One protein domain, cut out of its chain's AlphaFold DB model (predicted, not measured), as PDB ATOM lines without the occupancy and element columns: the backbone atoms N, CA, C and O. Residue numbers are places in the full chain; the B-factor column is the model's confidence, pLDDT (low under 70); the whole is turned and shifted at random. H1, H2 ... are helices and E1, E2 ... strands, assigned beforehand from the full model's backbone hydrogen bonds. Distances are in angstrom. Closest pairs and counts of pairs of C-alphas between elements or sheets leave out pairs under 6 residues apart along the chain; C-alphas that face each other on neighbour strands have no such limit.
ATOM      1  N   MET A  80     184.509 175.173 104.794       94.38
ATOM      2  CA  MET A  80     185.193 176.226 105.540       94.38
ATOM      3  C   MET A  80     185.444 175.751 106.971       94.38
ATOM      4  O   MET A  80     184.589 175.094 107.559       94.38
ATOM      5  N   ASN A  81     186.586 176.102 107.559       95.19
ATOM      6  CA  ASN A  81     186.866 175.815 108.962       95.19
ATOM      7  C   ASN A  81     186.891 177.118 109.778       95.19
ATOM      8  O   ASN A  81     187.652 178.033 109.470       95.19
ATOM      9  N   CYS A  82     186.023 177.203 110.785       96.62
ATOM     10  CA  CYS A  82     185.856 178.358 111.659       96.62
ATOM     11  C   CYS A  82     185.850 177.889 113.117       96.62
ATOM     12  O   CYS A  82     184.970 177.134 113.532       96.62
ATOM     13  N   ASN A  83     186.820 178.340 113.899       97.62
ATOM     14  CA  ASN A  83     186.955 177.985 115.302       97.62
ATOM     15  C   ASN A  83     186.621 179.185 116.181       97.62
ATOM     16  O   ASN A  83     187.128 180.275 115.944       97.62
ATOM     17  N   VAL A  84     185.827 178.980 117.231       98.38
ATOM     18  CA  VAL A  84     185.496 180.027 118.206       98.38
ATOM     19  C   VAL A  84     186.021 179.618 119.575       98.38
ATOM     20  O   VAL A  84     185.664 178.564 120.098       98.38
ATOM     21  N   THR A  85     186.872 180.445 120.175       98.56
ATOM     22  CA  THR A  85     187.451 180.194 121.499       98.56
ATOM     23  C   THR A  85     186.620 180.878 122.582       98.56
ATOM     24  O   THR A  85     186.342 182.075 122.502       98.56
ATOM     25  N   ILE A  86     186.255 180.123 123.617       98.56
ATOM     26  CA  ILE A  86     185.480 180.568 124.780       98.56
ATOM     27  C   ILE A  86     186.343 180.524 126.046       98.56
ATOM     28  O   ILE A  86     187.148 179.609 126.236       98.56
ATOM     29  N   LYS A  87     186.169 181.505 126.933       98.44
ATOM     30  CA  LYS A  87     187.024 181.738 128.105       98.44
ATOM     31  C   LYS A  87     186.652 180.841 129.288       98.44
ATOM     32  O   LYS A  87     186.164 181.295 130.319       98.44
ATOM     33  N   THR A  88     186.850 179.540 129.124       98.19
ATOM     34  CA  THR A  88     186.649 178.527 130.168       98.19
ATOM     35  C   THR A  88     187.619 177.368 129.970       98.19
ATOM     36  O   THR A  88     188.084 177.146 128.860       98.19
ATOM     37  N   GLN A  89     187.906 176.606 131.023       98.12
ATOM     38  CA  GLN A  89     188.602 175.313 130.928       98.12
ATOM     39  C   GLN A  89     187.634 174.126 131.040       98.12
ATOM     40  O   GLN A  89     188.046 172.971 130.923       98.12
ATOM     41  N   ASP A  90     186.339 174.391 131.245       97.88
ATOM     42  CA  ASP A  90     185.321 173.354 131.341       97.88
ATOM     43  C   ASP A  90     184.964 172.806 129.951       97.88
ATOM     44  O   ASP A  90     184.144 173.346 129.200       97.88
ATOM     45  N   LEU A  91     185.570 171.666 129.621       98.06
ATOM     46  CA  LEU A  91     185.311 170.950 128.378       98.06
ATOM     47  C   LEU A  91     183.851 170.484 128.250       98.06
ATOM     48  O   LEU A  91     183.360 170.322 127.129       98.06
ATOM     49  N   ALA A  92     183.135 170.256 129.356       98.19
ATOM     50  CA  ALA A  92     181.733 169.861 129.306       98.19
ATOM     51  C   ALA A  92     180.863 170.993 128.747       98.19
ATOM     52  O   ALA A  92     179.986 170.715 127.925       98.19
ATOM     53  N   VAL A  93     181.146 172.250 129.109       97.75
ATOM     54  CA  VAL A  93     180.491 173.426 128.513       97.75
ATOM     55  C   VAL A  93     180.757 173.474 127.012       97.75
ATOM     56  O   VAL A  93     179.817 173.520 126.218       97.75
ATOM     57  N   GLY A  94     182.025 173.370 126.603       98.25
ATOM     58  CA  GLY A  94     182.387 173.376 125.185       98.25
ATOM     59  C   GLY A  94     181.667 172.296 124.383       98.25
ATOM     60  O   GLY A  94     181.147 172.561 123.301       98.25
ATOM     61  N   ARG A  95     181.565 171.077 124.926       98.25
ATOM     62  CA  ARG A  95     180.831 169.970 124.291       98.25
ATOM     63  C   ARG A  95     179.336 170.260 124.155       98.25
ATOM     64  O   ARG A  95     178.760 169.884 123.133       98.25
ATOM     65  N   ARG A  96     178.705 170.913 125.141       98.25
ATOM     66  CA  ARG A  96     177.295 171.333 125.049       98.25
ATOM     67  C   ARG A  96     177.100 172.365 123.941       98.25
ATOM     68  O   ARG A  96     176.228 172.167 123.099       98.25
ATOM     69  N   ILE A  97     177.950 173.390 123.890       98.44
ATOM     70  CA  ILE A  97     177.904 174.434 122.855       98.44
ATOM     71  C   ILE A  97     178.138 173.828 121.466       98.44
ATOM     72  O   ILE A  97     177.310 174.001 120.576       98.44
ATOM     73  N   ALA A  98     179.195 173.028 121.297       98.31
ATOM     74  CA  ALA A  98     179.481 172.338 120.041       98.31
ATOM     75  C   ALA A  98     178.310 171.448 119.597       98.31
ATOM     76  O   ALA A  98     177.970 171.414 118.419       98.31
ATOM     77  N   LYS A  99     177.654 170.736 120.524       98.12
ATOM     78  CA  LYS A  99     176.456 169.949 120.210       98.12
ATOM     79  C   LYS A  99     175.308 170.845 119.745       98.12
ATOM     80  O   LYS A  99     174.662 170.498 118.765       98.12
ATOM     81  N   ALA A 100     175.061 171.965 120.418       98.19
ATOM     82  CA  ALA A 100     173.951 172.865 120.117       98.19
ATOM     83  C   ALA A 100     174.076 173.546 118.743       98.19
ATOM     84  O   ALA A 100     173.064 173.743 118.081       98.19
ATOM     85  N   ILE A 101     175.293 173.869 118.289       97.94
ATOM     86  CA  ILE A 101     175.488 174.572 117.008       97.94
ATOM     87  C   ILE A 101     175.518 173.659 115.777       97.94
ATOM     88  O   ILE A 101     175.403 174.163 114.663       97.94
ATOM     89  N   ARG A 102     175.676 172.339 115.944       97.50
ATOM     90  CA  ARG A 102     175.671 171.386 114.819       97.50
ATOM     91  C   ARG A 102     174.366 171.488 114.036       97.50
ATOM     92  O   ARG A 102     173.307 171.446 114.646       97.50
ATOM     93  N   GLY A 103     174.431 171.480 112.708       95.00
ATOM     94  CA  GLY A 103     173.243 171.528 111.845       95.00
ATOM     95  C   GLY A 103     172.281 170.355 112.036       95.00
ATOM     96  O   GLY A 103     171.098 170.471 111.757       95.00
ATOM     97  N   THR A 104     172.761 169.235 112.584       92.75
ATOM     98  CA  THR A 104     171.919 168.085 112.949       92.75
ATOM     99  C   THR A 104     171.111 168.292 114.234       92.75
ATOM    100  O   THR A 104     170.293 167.445 114.581       92.75
ATOM    101  N   SER A 105     171.393 169.344 115.003       96.00
ATOM    102  CA  SER A 105     170.702 169.643 116.257       96.00
ATOM    103  C   SER A 105     169.523 170.587 116.013       96.00
ATOM    104  O   SER A 105     169.634 171.495 115.188       96.00
ATOM    105  N   PRO A 106     168.404 170.442 116.749       94.75
ATOM    106  CA  PRO A 106     167.309 171.407 116.689       94.75
ATOM    107  C   PRO A 106     167.802 172.829 116.995       94.75
ATOM    108  O   PRO A 106     168.403 173.065 118.043       94.75
ATOM    109  N   GLY A 107     167.570 173.770 116.074       92.88
ATOM    110  CA  GLY A 107     168.047 175.156 116.202       92.88
ATOM    111  C   GLY A 107     169.565 175.332 116.042       92.88
ATOM    112  O   GLY A 107     170.113 176.350 116.479       92.88
ATOM    113  N   GLY A 108     170.245 174.332 115.473       96.50
ATOM    114  CA  GLY A 108     171.636 174.416 115.043       96.50
ATOM    115  C   GLY A 108     171.800 175.172 113.724       96.50
ATOM    116  O   GLY A 108     170.830 175.600 113.100       96.50
ATOM    117  N   LEU A 109     173.049 175.355 113.302       96.38
ATOM    118  CA  LEU A 109     173.390 176.090 112.087       96.38
ATOM    119  C   LEU A 109     173.558 175.130 110.902       96.38
ATOM    120  O   LEU A 109     174.312 174.158 110.984       96.38
ATOM    121  N   ASN A 110     172.888 175.408 109.783       93.00
ATOM    122  CA  ASN A 110     172.956 174.563 108.588       93.00
ATOM    123  C   ASN A 110     174.398 174.391 108.090       93.00
ATOM    124  O   ASN A 110     175.189 175.341 108.070       93.00
ATOM    125  N   GLY A 111     174.733 173.157 107.703       92.38
ATOM    126  CA  GLY A 111     176.068 172.779 107.229       92.38
ATOM    127  C   GLY A 111     177.151 172.730 108.314       92.38
ATOM    128  O   GLY A 111     178.280 172.353 108.014       92.38
ATOM    129  N   VAL A 112     176.850 173.080 109.573       96.00
ATOM    130  CA  VAL A 112     177.855 173.116 110.645       96.00
ATOM    131  C   VAL A 112     178.038 171.743 111.288       96.00
ATOM    132  O   VAL A 112     177.118 171.152 111.855       96.00
ATOM    133  N   GLN A 113     179.278 171.273 111.288       95.31
ATOM    134  CA  GLN A 113     179.774 170.165 112.093       95.31
ATOM    135  C   GLN A 113     180.745 170.735 113.125       95.31
ATOM    136  O   GLN A 113     181.720 171.378 112.755       95.31
ATOM    137  N   ALA A 114     180.512 170.493 114.415       96.81
ATOM    138  CA  ALA A 114     181.316 171.115 115.465       96.81
ATOM    139  C   ALA A 114     181.833 170.128 116.515       96.81
ATOM    140  O   ALA A 114     181.157 169.161 116.880       96.81
ATOM    141  N   MET A 115     183.019 170.398 117.048       96.44
ATOM    142  CA  MET A 115     183.633 169.696 118.178       96.44
ATOM    143  C   MET A 115     184.256 170.707 119.146       96.44
ATOM    144  O   MET A 115     184.431 171.865 118.794       96.44
ATOM    145  N   ALA A 116     184.565 170.280 120.370       97.75
ATOM    146  CA  ALA A 116     185.196 171.136 121.369       97.75
ATOM    147  C   ALA A 116     186.470 170.493 121.917       97.75
ATOM    148  O   ALA A 116     186.466 169.296 122.228       97.75
ATOM    149  N   PHE A 117     187.523 171.296 122.067       96.25
ATOM    150  CA  PHE A 117     188.844 170.854 122.507       96.25
ATOM    151  C   PHE A 117     189.483 171.866 123.469       96.25
ATOM    152  O   PHE A 117     189.232 173.066 123.344       96.25
ATOM    153  N   PRO A 118     190.329 171.424 124.414       97.56
ATOM    154  CA  PRO A 118     191.195 172.334 125.157       97.56
ATOM    155  C   PRO A 118     192.144 173.089 124.218       97.56
ATOM    156  O   PRO A 118     192.806 172.476 123.382       97.56
ATOM    157  N   HIS A 119     192.243 174.405 124.387       95.94
ATOM    158  CA  HIS A 119     193.077 175.281 123.570       95.94
ATOM    159  C   HIS A 119     193.659 176.415 124.423       95.94
ATOM    160  O   HIS A 119     192.944 177.323 124.833       95.94
ATOM    161  N   ARG A 120     194.973 176.381 124.692       94.75
ATOM    162  CA  ARG A 120     195.726 177.463 125.374       94.75
ATOM    163  C   ARG A 120     195.064 177.983 126.668       94.75
ATOM    164  O   ARG A 120     194.890 179.184 126.842       94.75
ATOM    165  N   GLY A 121     194.676 177.077 127.567       96.62
ATOM    166  CA  GLY A 121     194.013 177.436 128.833       96.62
ATOM    167  C   GLY A 121     192.545 177.856 128.693       96.62
ATOM    168  O   GLY A 121     191.952 178.301 129.671       96.62
ATOM    169  N   ASN A 122     191.971 177.697 127.500       98.06
ATOM    170  CA  ASN A 122     190.576 177.945 127.157       98.06
ATOM    171  C   ASN A 122     189.971 176.704 126.470       98.06
ATOM    172  O   ASN A 122     190.644 175.675 126.325       98.06
ATOM    173  N   ILE A 123     188.724 176.800 126.006       98.50
ATOM    174  CA  ILE A 123     188.103 175.805 125.131       98.50
ATOM    175  C   ILE A 123     187.890 176.411 123.743       98.50
ATOM    176  O   ILE A 123     187.352 177.505 123.609       98.50
ATOM    177  N   GLU A 124     188.271 175.672 122.708       98.44
ATOM    178  CA  GLU A 124     188.008 175.994 121.308       98.44
ATOM    179  C   GLU A 124     186.852 175.135 120.789       98.44
ATOM    180  O   GLU A 124     186.889 173.903 120.863       98.44
ATOM    181  N   VAL A 125     185.813 175.791 120.273       98.38
ATOM    182  CA  VAL A 125     184.700 175.185 119.540       98.38
ATOM    183  C   VAL A 125     185.058 175.214 118.057       98.38
ATOM    184  O   VAL A 125     184.886 176.227 117.381       98.38
ATOM    185  N   ALA A 126     185.594 174.105 117.560       97.94
ATOM    186  CA  ALA A 126     186.041 173.966 116.183       97.94
ATOM    187  C   ALA A 126     184.886 173.559 115.266       97.94
ATOM    188  O   ALA A 126     184.228 172.547 115.532       97.94
ATOM    189  N   CYS A 127     184.660 174.312 114.188       97.62
ATOM    190  CA  CYS A 127     183.551 174.090 113.265       97.62
ATOM    191  C   CYS A 127     184.047 173.863 111.836       97.62
ATOM    192  O   CYS A 127     184.693 174.726 111.248       97.62
ATOM    193  N   ASN A 128     183.666 172.735 111.245       96.38
ATOM    194  CA  ASN A 128     183.645 172.569 109.796       96.38
ATOM    195  C   ASN A 128     182.274 173.011 109.281       96.38
ATOM    196  O   ASN A 128     181.250 172.663 109.866       96.38
ATOM    197  N   VAL A 129     182.256 173.768 108.193       95.12
ATOM    198  CA  VAL A 129     181.052 174.370 107.624       95.12
ATOM    199  C   VAL A 129     180.975 173.972 106.164       95.12
ATOM    200  O   VAL A 129     181.708 174.495 105.325       95.12
ATOM    201  N   GLU A 130     180.108 173.012 105.876       92.69
ATOM    202  CA  GLU A 130     179.860 172.547 104.519       92.69
ATOM    203  C   GLU A 130     178.983 173.559 103.778       92.69
ATOM    204  O   GLU A 130     177.937 173.987 104.277       92.69
ATOM    205  N   SER A 131     179.408 173.945 102.575       91.44
ATOM    206  CA  SER A 131     178.549 174.663 101.639       91.44
ATOM    207  C   SER A 131     177.462 173.740 101.097       91.44
ATOM    208  O   SER A 131     177.690 172.550 100.874       91.44
ATOM    209  N   TYR A 132     176.291 174.298 100.821       85.81
ATOM    210  CA  TYR A 132     175.167 173.575 100.237       85.81
ATOM    211  C   TYR A 132     174.461 174.428  99.178       85.81
ATOM    212  O   TYR A 132     174.663 175.641  99.096       85.81
ATOM    213  N   GLN A 133     173.673 173.776  98.325       82.06
ATOM    214  CA  GLN A 133     172.817 174.448  97.343       82.06
ATOM    215  C   GLN A 133     171.415 174.580  97.930       82.06
ATOM    216  O   GLN A 133     170.894 173.594  98.449       82.06
ATOM    217  N   THR A 134     170.796 175.753  97.809       65.75
ATOM    218  CA  THR A 134     169.337 175.859  97.915       65.75
ATOM    219  C   THR A 134     168.699 175.261  96.670       65.75
ATOM    220  O   THR A 134     169.190 175.412  95.545       65.75
ATOM    221  N   THR A 135     167.588 174.558  96.857       58.34
ATOM    222  CA  THR A 135     166.680 174.268  95.747       58.34
ATOM    223  C   THR A 135     165.954 175.561  95.363       58.34
ATOM    224  O   THR A 135     165.806 176.473  96.179       58.34
ATOM    225  N   ALA A 136     165.500 175.669  94.112       54.66
ATOM    226  CA  ALA A 136     164.823 176.872  93.617       54.66
ATOM    227  C   ALA A 136     163.609 177.299  94.477       54.66
ATOM    228  O   ALA A 136     163.298 178.482  94.540       54.66
ATOM    229  N   TRP A 168     175.912 179.295  96.443       77.62
ATOM    230  CA  TRP A 168     176.320 178.386  97.494       77.62
ATOM    231  C   TRP A 168     176.085 179.084  98.817       77.62
ATOM    232  O   TRP A 168     176.613 180.172  99.053       77.62
ATOM    233  N   ILE A 169     175.311 178.453  99.687       88.31
ATOM    234  CA  ILE A 169     175.010 179.001 101.001       88.31
ATOM    235  C   ILE A 169     175.850 178.265 102.032       88.31
ATOM    236  O   ILE A 169     176.138 177.072 101.919       88.31
ATOM    237  N   TYR A 170     176.292 179.016 103.031       92.25
ATOM    238  CA  TYR A 170     177.036 178.511 104.167       92.25
ATOM    239  C   TYR A 170     176.794 179.414 105.376       92.25
ATOM    240  O   TYR A 170     176.502 180.606 105.243       92.25
ATOM    241  N   SER A 171     176.939 178.849 106.573       94.50
ATOM    242  CA  SER A 171     176.931 179.640 107.803       94.50
ATOM    243  C   SER A 171     178.203 180.493 107.864       94.50
ATOM    244  O   SER A 171     179.309 179.956 107.914       94.50
ATOM    245  N   SER A 172     178.061 181.821 107.836       94.50
ATOM    246  CA  SER A 172     179.217 182.729 107.841       94.50
ATOM    247  C   SER A 172     180.013 182.646 109.154       94.50
ATOM    248  O   SER A 172     179.427 182.317 110.192       94.50
ATOM    249  N   PRO A 173     181.317 182.994 109.164       95.38
ATOM    250  CA  PRO A 173     182.097 183.074 110.400       95.38
ATOM    251  C   PRO A 173     181.424 183.936 111.475       95.38
ATOM    252  O   PRO A 173     181.362 183.533 112.632       95.38
ATOM    253  N   GLN A 174     180.829 185.066 111.081       96.06
ATOM    254  CA  GLN A 174     180.121 185.977 111.982       96.06
ATOM    255  C   GLN A 174     178.873 185.324 112.586       96.06
ATOM    256  O   GLN A 174     178.622 185.463 113.777       96.06
ATOM    257  N   THR A 175     178.105 184.576 111.789       96.94
ATOM    258  CA  THR A 175     176.934 183.830 112.279       96.94
ATOM    259  C   THR A 175     177.341 182.768 113.302       96.94
ATOM    260  O   THR A 175     176.666 182.594 114.316       96.94
ATOM    261  N   ILE A 176     178.449 182.067 113.053       97.88
ATOM    262  CA  ILE A 176     178.971 181.038 113.960       97.88
ATOM    263  C   ILE A 176     179.447 181.674 115.265       97.88
ATOM    264  O   ILE A 176     179.036 181.228 116.336       97.88
ATOM    265  N   GLU A 177     180.246 182.739 115.184       98.12
ATOM    266  CA  GLU A 177     180.709 183.494 116.350       98.12
ATOM    267  C   GLU A 177     179.534 184.001 117.185       98.12
ATOM    268  O   GLU A 177     179.486 183.741 118.384       98.12
ATOM    269  N   GLN A 178     178.546 184.651 116.560       98.06
ATOM    270  CA  GLN A 178     177.362 185.169 117.248       98.06
ATOM    271  C   GLN A 178     176.590 184.066 117.968       98.06
ATOM    272  O   GLN A 178     176.201 184.235 119.125       98.06
ATOM    273  N   ARG A 179     176.396 182.915 117.315       98.25
ATOM    274  CA  ARG A 179     175.679 181.791 117.918       98.25
ATOM    275  C   ARG A 179     176.453 181.182 119.085       98.25
ATOM    276  O   ARG A 179     175.855 180.852 120.107       98.25
ATOM    277  N   VAL A 180     177.773 181.045 118.963       98.44
ATOM    278  CA  VAL A 180     178.623 180.569 120.063       98.44
ATOM    279  C   VAL A 180     178.644 181.583 121.209       98.44
ATOM    280  O   VAL A 180     178.502 181.176 122.359       98.44
ATOM    281  N   ALA A 181     178.735 182.883 120.916       98.25
ATOM    282  CA  ALA A 181     178.679 183.961 121.903       98.25
ATOM    283  C   ALA A 181     177.371 183.939 122.696       98.25
ATOM    284  O   ALA A 181     177.377 184.072 123.916       98.25
ATOM    285  N   GLU A 182     176.241 183.757 122.011       98.12
ATOM    286  CA  GLU A 182     174.925 183.652 122.638       98.12
ATOM    287  C   GLU A 182     174.867 182.479 123.624       98.12
ATOM    288  O   GLU A 182     174.486 182.661 124.780       98.12
ATOM    289  N   LEU A 183     175.295 181.291 123.189       98.25
ATOM    290  CA  LEU A 183     175.286 180.088 124.021       98.25
ATOM    291  C   LEU A 183     176.270 180.186 125.195       98.25
ATOM    292  O   LEU A 183     175.934 179.771 126.300       98.25
ATOM    293  N   ALA A 184     177.456 180.759 124.979       98.06
ATOM    294  CA  ALA A 184     178.451 180.976 126.028       98.06
ATOM    295  C   ALA A 184     177.967 181.996 127.070       98.06
ATOM    296  O   ALA A 184     178.094 181.761 128.271       98.06
ATOM    297  N   ARG A 185     177.328 183.086 126.632       97.88
ATOM    298  CA  ARG A 185     176.762 184.113 127.517       97.88
ATOM    299  C   ARG A 185     175.664 183.564 128.425       97.88
ATOM    300  O   ARG A 185     175.594 183.972 129.581       97.88
ATOM    301  N   ASN A 186     174.849 182.623 127.946       96.81
ATOM    302  CA  ASN A 186     173.844 181.945 128.776       96.81
ATOM    303  C   ASN A 186     174.471 181.111 129.910       96.81
ATOM    304  O   ASN A 186     173.805 180.827 130.901       96.81
ATOM    305  N   GLU A 187     175.749 180.757 129.779       95.50
ATOM    306  CA  GLU A 187     176.558 180.058 130.785       95.50
ATOM    307  C   GLU A 187     177.503 181.031 131.535       95.50
ATOM    308  O   GLU A 187     178.361 180.600 132.299       95.50
ATOM    309  N   GLY A 188     177.374 182.350 131.320       97.44
ATOM    310  CA  GLY A 188     178.216 183.377 131.948       97.44
ATOM    311  C   GLY A 188     179.664 183.420 131.439       97.44
ATOM    312  O   GLY A 188     180.544 183.896 132.151       97.44
ATOM    313  N   ILE A 189     179.927 182.906 130.233       98.19
ATOM    314  CA  ILE A 189     181.274 182.763 129.665       98.19
ATOM    315  C   ILE A 189     181.489 183.748 128.514       98.19
ATOM    316  O   ILE A 189     180.659 183.880 127.615       98.19
ATOM    317  N   GLU A 190     182.642 184.416 128.527       97.50
ATOM    318  CA  GLU A 190     183.072 185.354 127.486       97.50
ATOM    319  C   GLU A 190     183.690 184.630 126.279       97.50
ATOM    320  O   GLU A 190     184.258 183.539 126.404       97.50
ATOM    321  N   LEU A 191     183.650 185.273 125.108       97.25
ATOM    322  CA  LEU A 191     184.485 184.871 123.976       97.25
ATOM    323  C   LEU A 191     185.921 185.372 124.154       97.25
ATOM    324  O   LEU A 191     186.157 186.452 124.689       97.25
ATOM    325  N   VAL A 192     186.874 184.591 123.654       97.62
ATOM    326  CA  VAL A 192     188.276 185.000 123.493       97.62
ATOM    327  C   VAL A 192     188.526 185.495 122.069       97.62
ATOM    328  O   VAL A 192     189.233 186.479 121.884       97.62
ATOM    329  N   GLY A 193     187.948 184.826 121.068       95.56
ATOM    330  CA  GLY A 193     188.077 185.215 119.665       95.56
ATOM    331  C   GLY A 193     187.681 184.104 118.698       95.56
ATOM    332  O   GLY A 193     187.378 182.983 119.118       95.56
ATOM    333  N   THR A 194     187.724 184.421 117.407       96.62
ATOM    334  CA  THR A 194     187.373 183.515 116.308       96.62
ATOM    335  C   THR A 194     188.529 183.418 115.325       96.62
ATOM    336  O   THR A 194     189.146 184.422 114.988       96.62
ATOM    337  N   ALA A 195     188.815 182.209 114.851       94.69
ATOM    338  CA  ALA A 195     189.864 181.930 113.883       94.69
ATOM    339  C   ALA A 195     189.284 181.218 112.659       94.69
ATOM    340  O   ALA A 195     188.657 180.163 112.771       94.69
ATOM    341  N   LEU A 196     189.535 181.775 111.476       93.25
ATOM    342  CA  LEU A 196     189.269 181.111 110.204       93.25
ATOM    343  C   LEU A 196     190.512 180.313 109.793       93.25
ATOM    344  O   LEU A 196     191.582 180.889 109.604       93.25
ATOM    345  N   VAL A 197     190.383 178.997 109.627       89.00
ATOM    346  CA  VAL A 197     191.474 178.153 109.122       89.00
ATOM    347  C   VAL A 197     191.293 177.975 107.617       89.00
ATOM    348  O   VAL A 197     190.424 177.232 107.158       89.00
ATOM    349  N   GLY A 198     192.126 178.666 106.837       88.12
ATOM    350  CA  GLY A 198     192.027 178.696 105.378       88.12
ATOM    351  C   GLY A 198     191.193 179.878 104.887       88.12
ATOM    352  O   GLY A 198     191.446 181.015 105.277       88.12
ATOM    353  N   PHE A 199     190.232 179.625 103.997       90.31
ATOM    354  CA  PHE A 199     189.469 180.674 103.319       90.31
ATOM    355  C   PHE A 199     187.963 180.449 103.450       90.31
ATOM    356  O   PHE A 199     187.492 179.321 103.595       90.31
ATOM    357  N   THR A 200     187.197 181.534 103.350       91.25
ATOM    358  CA  THR A 200     185.761 181.433 103.074       91.25
ATOM    359  C   THR A 200     185.549 180.903 101.649       91.25
ATOM    360  O   THR A 200     186.449 181.049 100.813       91.25
ATOM    361  N   PRO A 201     184.375 180.329 101.328       89.88
ATOM    362  CA  PRO A 201     184.048 179.903  99.966       89.88
ATOM    363  C   PRO A 201     184.277 181.002  98.918       89.88
ATOM    364  O   PRO A 201     184.934 180.756  97.907       89.88
ATOM    365  N   ASP A 202     183.829 182.229  99.200       86.94
ATOM    366  CA  ASP A 202     183.996 183.375  98.296       86.94
ATOM    367  C   ASP A 202     185.476 183.696  98.079       86.94
ATOM    368  O   ASP A 202     185.940 183.837  96.944       86.94
ATOM    369  N   LYS A 203     186.262 183.724  99.164       88.44
ATOM    370  CA  LYS A 203     187.685 184.038  99.065       88.44
ATOM    371  C   LYS A 203     188.472 182.946  98.349       88.44
ATOM    372  O   LYS A 203     189.369 183.244  97.558       88.44
ATOM    373  N   ALA A 204     188.137 181.684  98.607       89.56
ATOM    374  CA  ALA A 204     188.727 180.546  97.921       89.56
ATOM    375  C   ALA A 204     188.452 180.609  96.415       89.56
ATOM    376  O   ALA A 204     189.368 180.402  95.617       89.56
ATOM    377  N   TYR A 205     187.219 180.949  96.030       87.75
ATOM    378  CA  TYR A 205     186.830 181.122  94.637       87.75
ATOM    379  C   TYR A 205     187.612 182.254  93.958       87.75
ATOM    380  O   TYR A 205     188.233 182.027  92.919       87.75
ATOM    381  N   GLU A 206     187.659 183.445  94.562       88.06
ATOM    382  CA  GLU A 206     188.433 184.579  94.041       88.06
ATOM    383  C   GLU A 206     189.902 184.213  93.800       88.06
ATOM    384  O   GLU A 206     190.460 184.488  92.734       88.06
ATOM    385  N   LEU A 207     190.534 183.580  94.794       87.31
ATOM    386  CA  LEU A 207     191.932 183.172  94.716       87.31
ATOM    387  C   LEU A 207     192.141 182.115  93.633       87.31
ATOM    388  O   LEU A 207     193.100 182.220  92.870       87.31
ATOM    389  N   ALA A 208     191.248 181.129  93.528       87.00
ATOM    390  CA  ALA A 208     191.317 180.104  92.495       87.00
ATOM    391  C   ALA A 208     191.227 180.718  91.091       87.00
ATOM    392  O   ALA A 208     192.088 180.451  90.254       87.00
ATOM    393  N   ILE A 209     190.252 181.599  90.844       88.19
ATOM    394  CA  ILE A 209     190.093 182.280  89.552       88.19
ATOM    395  C   ILE A 209     191.319 183.129  89.220       88.19
ATOM    396  O   ILE A 209     191.835 183.051  88.103       88.19
ATOM    397  N   LYS A 210     191.822 183.908  90.183       87.94
ATOM    398  CA  LYS A 210     193.034 184.715  90.002       87.94
ATOM    399  C   LYS A 210     194.230 183.846  89.612       87.94
ATOM    400  O   LYS A 210     194.905 184.135  88.632       87.94
ATOM    401  N   ASN A 211     194.455 182.756  90.340       87.75
ATOM    402  CA  ASN A 211     195.579 181.849  90.115       87.75
ATOM    403  C   ASN A 211     195.507 181.128  88.774       87.75
ATOM    404  O   ASN A 211     196.520 181.010  88.089       87.75
ATOM    405  N   LEU A 212     194.312 180.688  88.375       86.50
ATOM    406  CA  LEU A 212     194.096 180.070  87.070       86.50
ATOM    407  C   LEU A 212     194.380 181.053  85.931       86.50
ATOM    408  O   LEU A 212     195.022 180.675  84.955       86.50
ATOM    409  N   ARG A 213     193.965 182.320  86.068       88.69
ATOM    410  CA  ARG A 213     194.264 183.380  85.089       88.69
ATOM    411  C   ARG A 213     195.756 183.707  85.014       88.69
ATOM    412  O   ARG A 213     196.265 183.960  83.931       88.69
ATOM    413  N   GLU A 214     196.447 183.678  86.148       90.31
ATOM    414  CA  GLU A 214     197.895 183.911  86.245       90.31
ATOM    415  C   GLU A 214     198.731 182.672  85.856       90.31
ATOM    416  O   GLU A 214     199.957 182.737  85.864       90.31
ATOM    417  N   GLY A 215     198.099 181.531  85.538       88.81
ATOM    418  CA  GLY A 215     198.796 180.274  85.242       88.81
ATOM    419  C   GLY A 215     199.566 179.693  86.435       88.81
ATOM    420  O   GLY A 215     200.471 178.883  86.250       88.81
ATOM    421  N   ASN A 216     199.233 180.102  87.663       85.62
ATOM    422  CA  ASN A 216     199.961 179.742  88.877       85.62
ATOM    423  C   ASN A 216     199.189 178.704  89.704       85.62
ATOM    424  O   ASN A 216     198.410 179.045  90.594       85.62
ATOM    425  N   SER A 217     199.438 177.422  89.447       79.69
ATOM    426  CA  SER A 217     198.826 176.308  90.184       79.69
ATOM    427  C   SER A 217     199.447 176.045  91.565       79.69
ATOM    428  O   SER A 217     198.929 175.222  92.321       79.69
ATOM    429  N   GLU A 218     200.535 176.732  91.930       81.69
ATOM    430  CA  GLU A 218     201.343 176.411  93.114       81.69
ATOM    431  C   GLU A 218     201.463 177.561  94.123       81.69
ATOM    432  O   GLU A 218     202.305 177.519  95.021       81.69
ATOM    433  N   ARG A 219     200.607 178.585  94.031       75.69
ATOM    434  CA  ARG A 219     200.682 179.780  94.892       75.69
ATOM    435  C   ARG A 219     200.686 179.467  96.390       75.69
ATOM    436  O   ARG A 219     201.340 180.175  97.156       75.69
ATOM    437  N   TRP A 220     200.031 178.377  96.791       72.12
ATOM    438  CA  TRP A 220     200.016 177.875  98.166       72.12
ATOM    439  C   TRP A 220     201.423 177.604  98.738       72.12
ATOM    440  O   TRP A 220     201.610 177.747  99.940       72.12
ATOM    441  N   LYS A 221     202.437 177.305  97.908       75.12
ATOM    442  CA  LYS A 221     203.833 177.110  98.352       75.12
ATOM    443  C   LYS A 221     204.503 178.394  98.851       75.12
ATOM    444  O   LYS A 221     205.504 178.333  99.553       75.12
ATOM    445  N   THR A 222     203.976 179.552  98.458       72.25
ATOM    446  CA  THR A 222     204.573 180.871  98.740       72.25
ATOM    447  C   THR A 222     203.771 181.699  99.740       72.25
ATOM    448  O   THR A 222     204.210 182.773 100.148       72.25
TER     449      THR A 222
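This is residues 80 to 136 and 168 to 222 of the 228 residues of a protein of Stichopus japonicus (UniProt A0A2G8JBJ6). A strongly twisted sheet of four strands has H1 and H2 packed over one face and no named helix over the other; H3 lies beyond one end of the sheet and lengthens the whole. The 112 printed residues include E1, H1, E2, E3, H2, E4 and H3 in chain order. The sheet runs E2, E3, E1, E4, all antiparallel, and the class is mixed, helices and strands. The whole is flat, 50 by 39 by 16 A, and only just loose, close to compact, with a radius of gyration of the C-alphas of 16.0 A.

E2 is residues 112 to 119, 20.1 A; E3, 122 to 130, 25.6 A; E1, 80 to 86, 19.7 A, from C-alpha 80 at (185.193, 176.226, 105.540); E4, 191 to 197, 17.7 A. H1 is residues 91 to 101, 15.5 A; H2, 173 to 186, 20.2 A; H3, 201 to 213, 18.4 A, to C-alpha 213 at (194.264, 183.380, 85.089).

E2 and E3 form a hairpin, with N 115 and O 126 2.9 A apart. Between the neighbour strands E3 and E1, N 82 and O 127 are 2.8 A apart, and between the neighbour strands E1 and E4, N 83 and O 195 are 2.8 A apart. These pairs are within hydrogen-bond range, as is every O i to N i+4 pair in H1, H2 and H3. The sheet E2, E3, E1, E4 with H1 and H2 on the same face makes two layers, helices on one face of a sheet, and the heights of H1 and H2 over the sheet are 7.6 A and 7.3 A. They touch, closest at the C-alphas of Ile 97 and Leu 183, 6.3 A, at a steep tilt of 53 degrees, opposite ways. E1, H1 and E2 make a split strand-helix-strand unit, two strands running the same way with E3 between them, its crossover right-handed. H3 is only just not on the sheet, with 4 pairs of C-alphas within 10 A, and is apart from H1 and H2.

The farthest C-alphas, Gly 188 and Gly 215, are 51.1 A apart. Residues 137 to 167 are not printed; C-alphas 136 and 168 are 12.2 A apart across the cut. Of the links printed whole, none is long. Residues 134 to 136 are under pLDDT 70.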